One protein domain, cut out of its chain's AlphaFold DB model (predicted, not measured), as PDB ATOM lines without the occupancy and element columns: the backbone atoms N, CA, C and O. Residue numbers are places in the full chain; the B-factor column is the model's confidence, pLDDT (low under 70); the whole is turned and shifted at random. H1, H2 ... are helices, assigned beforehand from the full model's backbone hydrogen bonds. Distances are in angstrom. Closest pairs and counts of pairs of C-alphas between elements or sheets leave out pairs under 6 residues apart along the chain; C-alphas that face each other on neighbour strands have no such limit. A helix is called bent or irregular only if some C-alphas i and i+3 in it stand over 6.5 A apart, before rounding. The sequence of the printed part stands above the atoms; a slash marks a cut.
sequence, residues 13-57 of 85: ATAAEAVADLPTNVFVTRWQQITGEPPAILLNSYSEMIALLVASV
ATOM      1  N   ALA A  13     436.382  32.980 707.021       57.75
ATOM      2  CA  ALA A  13     437.005  32.504 705.785       57.75
ATOM      3  C   ALA A  13     438.457  32.992 705.678       57.75
ATOM      4  O   ALA A  13     439.357  32.210 705.387       57.75
ATOM      5  N   THR A  14     438.699  34.255 706.041       60.81
ATOM      6  CA  THR A  14     440.042  34.855 706.032       60.81
ATOM      7  C   THR A  14     440.976  34.189 707.049       60.81
ATOM      8  O   THR A  14     442.148  33.952 706.763       60.81
ATOM      9  N   ALA A  15     440.469  33.854 708.239       61.62
ATOM     10  CA  ALA A  15     441.243  33.141 709.253       61.62
ATOM     11  C   ALA A  15     441.559  31.696 708.830       61.62
ATOM     12  O   ALA A  15     442.678  31.233 709.042       61.62
ATOM     13  N   ALA A  16     440.605  31.000 708.203       60.50
ATOM     14  CA  ALA A  16     440.823  29.655 707.675       60.50
ATOM     15  C   ALA A  16     441.881  29.641 706.556       60.50
ATOM     16  O   ALA A  16     442.769  28.791 706.574       60.50
ATOM     17  N   GLU A  17     441.844  30.615 705.638       60.81
ATOM     18  CA  GLU A  17     442.871  30.793 704.600       60.81
ATOM     19  C   GLU A  17     444.250  31.106 705.208       60.81
ATOM     20  O   GLU A  17     445.253  30.528 704.799       60.81
ATOM     21  N   ALA A  18     444.310  31.954 706.240       60.12
ATOM     22  CA  ALA A  18     445.566  32.293 706.913       60.12
ATOM     23  C   ALA A  18     446.191  31.110 707.676       60.12
ATOM     24  O   ALA A  18     447.414  31.027 707.792       60.12
ATOM     25  N   VAL A  19     445.372  30.193 708.203       61.19
ATOM     26  CA  VAL A  19     445.859  28.953 708.831       61.19
ATOM     27  C   VAL A  19     446.288  27.930 707.776       61.19
ATOM     28  O   VAL A  19     447.260  27.214 708.007       61.19
ATOM     29  N   ALA A  20     445.620  27.883 706.620       63.28
ATOM     30  CA  ALA A  20     445.957  26.964 705.533       63.28
ATOM     31  C   ALA A  20     447.344  27.233 704.917       63.28
ATOM     32  O   ALA A  20     448.001  26.294 704.472       63.28
ATOM     33  N   ASP A  21     447.811  28.485 704.936       71.00
ATOM     34  CA  ASP A  21     449.140  28.866 704.429       71.00
ATOM     35  C   ASP A  21     450.268  28.673 705.469       71.00
ATOM     36  O   ASP A  21     451.455  28.809 705.169       71.00
ATOM     37  N   LEU A  22     449.929  28.348 706.723       79.12
ATOM     38  CA  LEU A  22     450.924  28.178 707.777       79.12
ATOM     39  C   LEU A  22     451.712  26.870 707.568       79.12
ATOM     40  O   LEU A  22     451.111  25.795 707.535       79.12
ATOM     41  N   PRO A  23     453.060  26.900 707.532       85.56
ATOM     42  CA  PRO A  23     453.844  25.678 707.421       85.56
ATOM     43  C   PRO A  23     453.544  24.715 708.573       85.56
ATOM     44  O   PRO A  23     453.562  25.107 709.743       85.56
ATOM     45  N   THR A  24     453.356  23.435 708.256       85.19
ATOM     46  CA  THR A  24     452.965  22.388 709.213       85.19
ATOM     47  C   THR A  24     453.827  22.359 710.476       85.19
ATOM     48  O   THR A  24     453.303  22.265 711.582       85.19
ATOM     49  N   ASN A  25     455.149  22.493 710.342       88.69
ATOM     50  CA  ASN A  25     456.063  22.503 711.488       88.69
ATOM     51  C   ASN A  25     455.778  23.676 712.449       88.69
ATOM     52  O   ASN A  25     455.766  23.519 713.671       88.69
ATOM     53  N   VAL A  26     455.486  24.855 711.892       90.75
ATOM     54  CA  VAL A  26     455.150  26.044 712.682       90.75
ATOM     55  C   VAL A  26     453.809  25.847 713.386       90.75
ATOM     56  O   VAL A  26     453.698  26.182 714.566       90.75
ATOM     57  N   PHE A  27     452.821  25.266 712.701       88.94
ATOM     58  CA  PHE A  27     451.539  24.910 713.307       88.94
ATOM     59  C   PHE A  27     451.721  23.962 714.498       88.94
ATOM     60  O   PHE A  27     451.284  24.287 715.599       88.94
ATOM     61  N   VAL A  28     452.420  22.839 714.306       90.88
ATOM     62  CA  VAL A  28     452.650  21.826 715.353       90.88
ATOM     63  C   VAL A  28     453.381  22.427 716.551       90.88
ATOM     64  O   VAL A  28     452.968  22.222 717.690       90.88
ATOM     65  N   THR A  29     454.418  23.230 716.298       93.81
ATOM     66  CA  THR A  29     455.186  23.895 717.359       93.81
ATOM     67  C   THR A  29     454.300  24.832 718.182       93.81
ATOM     68  O   THR A  29     454.307  24.776 719.410       93.81
ATOM     69  N   ARG A  30     453.503  25.684 717.524       92.19
ATOM     70  CA  ARG A  30     452.604  26.625 718.215       92.19
ATOM     71  C   ARG A  30     451.471  25.909 718.942       92.19
ATOM     72  O   ARG A  30     451.128  26.290 720.055       92.19
ATOM     73  N   TRP A  31     450.920  24.859 718.344       92.62
ATOM     74  CA  TRP A  31     449.905  24.023 718.974       92.62
ATOM     75  C   TRP A  31     450.421  23.411 720.280       92.62
ATOM     76  O   TRP A  31     449.762  23.519 721.317       92.62
ATOM     77  N   GLN A  32     451.630  22.844 720.258       94.56
ATOM     78  CA  GLN A  32     452.256  22.261 721.443       94.56
ATOM     79  C   GLN A  32     452.556  23.313 722.516       94.56
ATOM     80  O   GLN A  32     452.415  23.030 723.700       94.56
ATOM     81  N   GLN A  33     452.911  24.541 722.135       95.25
ATOM     82  CA  GLN A  33     453.089  25.636 723.098       95.25
ATOM     83  C   GLN A  33     451.789  26.018 723.819       95.25
ATOM     84  O   GLN A  33     451.837  26.419 724.978       95.25
ATOM     85  N   ILE A  34     450.641  25.910 723.145       94.75
ATOM     86  CA  ILE A  34     449.332  26.270 723.709       94.75
ATOM     87  C   ILE A  34     448.759  25.124 724.549       94.75
ATOM     88  O   ILE A  34     448.207  25.359 725.620       94.75
ATOM     89  N   THR A  35     448.863  23.892 724.052       95.00
ATOM     90  CA  THR A  35     448.170  22.725 724.623       95.00
ATOM     91  C   THR A  35     449.072  21.817 725.459       95.00
ATOM     92  O   THR A  35     448.568  21.013 726.235       95.00
ATOM     93  N   GLY A  36     450.395  21.939 725.325       95.38
ATOM     94  CA  GLY A  36     451.390  21.066 725.952       95.38
ATOM     95  C   GLY A  36     451.715  19.794 725.159       95.38
ATOM     96  O   GLY A  36     452.752  19.181 725.409       95.38
ATOM     97  N   GLU A  37     450.901  19.421 724.167       94.44
ATOM     98  CA  GLU A  37     451.047  18.177 723.395       94.44
ATOM     99  C   GLU A  37     450.980  18.439 721.882       94.44
ATOM    100  O   GLU A  37     450.393  19.434 721.462       94.44
ATOM    101  N   PRO A  38     451.587  17.599 721.022       90.94
ATOM    102  CA  PRO A  38     451.406  17.721 719.578       90.94
ATOM    103  C   PRO A  38     449.950  17.413 719.169       90.94
ATOM    104  O   PRO A  38     449.261  16.652 719.851       90.94
ATOM    105  N   PRO A  39     449.457  17.969 718.045       89.69
ATOM    106  CA  PRO A  39     448.111  17.675 717.566       89.69
ATOM    107  C   PRO A  39     447.981  16.185 717.220       89.69
ATOM    108  O   PRO A  39     448.823  15.631 716.515       89.69
ATOM    109  N   ALA A  40     446.911  15.545 717.698       88.19
ATOM    110  CA  ALA A  40     446.693  14.106 717.522       88.19
ATOM    111  C   ALA A  40     446.465  13.702 716.055       88.19
ATOM    112  O   ALA A  40     446.804  12.592 715.654       88.19
ATOM    113  N   ILE A  41     445.876  14.601 715.262       84.56
ATOM    114  CA  ILE A  41     445.604  14.399 713.841       84.56
ATOM    115  C   ILE A  41     445.950  15.689 713.108       84.56
ATOM    116  O   ILE A  41     445.543  16.776 713.521       84.56
ATOM    117  N   LEU A  42     446.687  15.559 712.008       86.88
ATOM    118  CA  LEU A  42     447.001  16.653 711.103       86.88
ATOM    119  C   LEU A  42     446.342  16.367 709.754       86.88
ATOM    120  O   LEU A  42     446.559  15.300 709.184       86.88
ATOM    121  N   LEU A  43     445.504  17.288 709.286       82.62
ATOM    122  CA  LEU A  43     444.685  17.097 708.089       82.62
ATOM    123  C   LEU A  43     445.264  17.884 706.924       82.62
ATOM    124  O   LEU A  43     445.660  19.036 707.088       82.62
ATOM    125  N   ASN A  44     445.275  17.267 705.744       77.62
ATOM    126  CA  ASN A  44     445.794  17.880 704.524       77.62
ATOM    127  C   ASN A  44     444.706  18.632 703.751       77.62
ATOM    128  O   ASN A  44     445.008  19.392 702.833       77.62
ATOM    129  N   SER A  45     443.430  18.400 704.080       74.38
ATOM    130  CA  SER A  45     442.308  19.061 703.418       74.38
ATOM    131  C   SER A  45     441.060  19.147 704.295       74.38
ATOM    132  O   SER A  45     440.845  18.352 705.212       74.38
ATOM    133  N   TYR A  46     440.181  20.087 703.948       74.38
ATOM    134  CA  TYR A  46     438.864  20.218 704.570       74.38
ATOM    135  C   TYR A  46     438.003  18.958 704.382       74.38
ATOM    136  O   TYR A  46     437.283  18.551 705.290       74.38
ATOM    137  N   SER A  47     438.098  18.296 703.227       76.81
ATOM    138  CA  SER A  47     437.344  17.071 702.945       76.81
ATOM    139  C   SER A  47     437.730  15.912 703.869       76.81
ATOM    140  O   SER A  47     436.846  15.174 704.298       76.81
ATOM    141  N   GLU A  48     439.011  15.778 704.232       83.69
ATOM    142  CA  GLU A  48     439.453  14.795 705.235       83.69
ATOM    143  C   GLU A  48     438.843  15.081 706.612       83.69
ATOM    144  O   GLU A  48     438.397  14.155 707.292       83.69
ATOM    145  N   MET A  49     438.748  16.356 707.002       84.25
ATOM    146  CA  MET A  49     438.083  16.756 708.245       84.25
ATOM    147  C   MET A  49     436.615  16.332 708.253       84.25
ATOM    148  O   MET A  49     436.154  15.721 709.214       84.25
ATOM    149  N   ILE A  50     435.885  16.615 707.171       84.19
ATOM    150  CA  ILE A  50     434.478  16.223 707.045       84.19
ATOM    151  C   ILE A  50     434.330  14.703 707.090       84.19
ATOM    152  O   ILE A  50     433.455  14.207 707.795       84.19
ATOM    153  N   ALA A  51     435.196  13.956 706.403       85.38
ATOM    154  CA  ALA A  51     435.163  12.498 706.429       85.38
ATOM    155  C   ALA A  51     435.348  11.944 707.853       85.38
ATOM    156  O   ALA A  51     434.588  11.068 708.268       85.38
ATOM    157  N   LEU A  52     436.297  12.488 708.624       84.75
ATOM    158  CA  LEU A  52     436.501  12.105 710.025       84.75
ATOM    159  C   LEU A  52     435.308  12.458 710.910       84.75
ATOM    160  O   LEU A  52     434.907  11.642 711.739       84.75
ATOM    161  N   LEU A  53     434.725  13.644 710.732       84.88
ATOM    162  CA  LEU A  53     433.546  14.063 711.487       84.88
ATOM    163  C   LEU A  53     432.358  13.141 711.204       84.88
ATOM    164  O   LEU A  53     431.729  12.663 712.141       84.88
ATOM    165  N   VAL A  54     432.101  12.824 709.933       86.56
ATOM    166  CA  VAL A  54     431.038  11.889 709.532       86.56
ATOM    167  C   VAL A  54     431.284  10.498 710.114       86.56
ATOM    168  O   VAL A  54     430.360   9.904 710.663       86.56
ATOM    169  N   ALA A  55     432.518   9.993 710.050       85.69
ATOM    170  CA  ALA A  55     432.865   8.683 710.599       85.69
ATOM    171  C   ALA A  55     432.759   8.621 712.134       85.69
ATOM    172  O   ALA A  55     432.500   7.555 712.689       85.69
ATOM    173  N   SER A  56     432.955   9.750 712.818       83.88
ATOM    174  CA  SER A  56     432.900   9.837 714.282       83.88
ATOM    175  C   SER A  56     431.476   9.950 714.830       83.88
ATOM    176  O   SER A  56     431.266   9.734 716.024       83.88
ATOM    177  N   VAL A  57     430.492  10.292 713.992       83.81
ATOM    178  CA  VAL A  57     429.089  10.371 714.406       83.81
ATOM    179  C   VAL A  57     428.451   8.987 714.270       83.81
ATOM    180  O   VAL A  57     428.310   8.484 713.153       83.81
TER     181      VAL A  57
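This is residues 13 to 57 of the 85 residues of an uncharacterized protein of Methylobacterium sp. UNCCL125 (UniProt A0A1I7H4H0). Three separate helices are strung on an open run of chain, and no two of them touch. H2 and H3 lie towards the two ends of the longest axis with the link of residues 36 to 45 strung between them, while residues 13 to 18 of H1 stick out. The printed part has 45 residues with three named helices, in the order H1, H2, H3, and no named strand. The class is all helix, with 31 of the 45 printed residues in helices. The whole is loose, with a radius of gyration of the C-alphas of 11.9 A, and the C-alphas span 30 by 25 by 14 A along their three main axes.

Start at Ala 13, where H1, residues 13 to 20, begins. Here residues 13 to 18 stand free, with no C-alpha 8 or more residues away along the chain within 10 A. A tight link of 3 residues then brings you to H2, residues 24 to 35. H1 and H2 are apart, but only just: their closest C-alphas are 8.3 A from each other. Go on through a short link of 10 residues, and you reach H3, residues 46 to 56. H2 and H3 are apart, and H1 and H3 are apart too. If you look along the backbone of H1, H2 and H3, you find every O i to N i+4 pair within hydrogen-bond range.

Find C-alpha 13 at (437.005, 32.504, 705.785); from there H1 runs 10.5 A to C-alpha 20. Next look for C-alpha 24 at (452.965, 22.388, 709.213), where H2 begins. H2 is the longest helix by residues, with 12, and it measures 16.1 A from first to last C-alpha, ending at Thr 35. Then go to Tyr 46, where H3 starts; it runs 15.4 A to C-alpha 56 at (432.900, 9.837, 714.282). None of the three helices is bent.

The two C-alphas farthest apart are those of Val 26, in H2, and Val 57, the last printed residue, at 30.5 A. From the first printed C-alpha, that of Ala 13, to the last is 25.0 A. The printed part has no cut, and neither of its two links is long. Look at the B-factor column for the pLDDT: its mean is 81.9 over the printed part, and it falls under 70 in residues 13 to 20, which are H1, with a mean of 61. H2 has a mean pLDDT of 92 and H3 of 83 in this model.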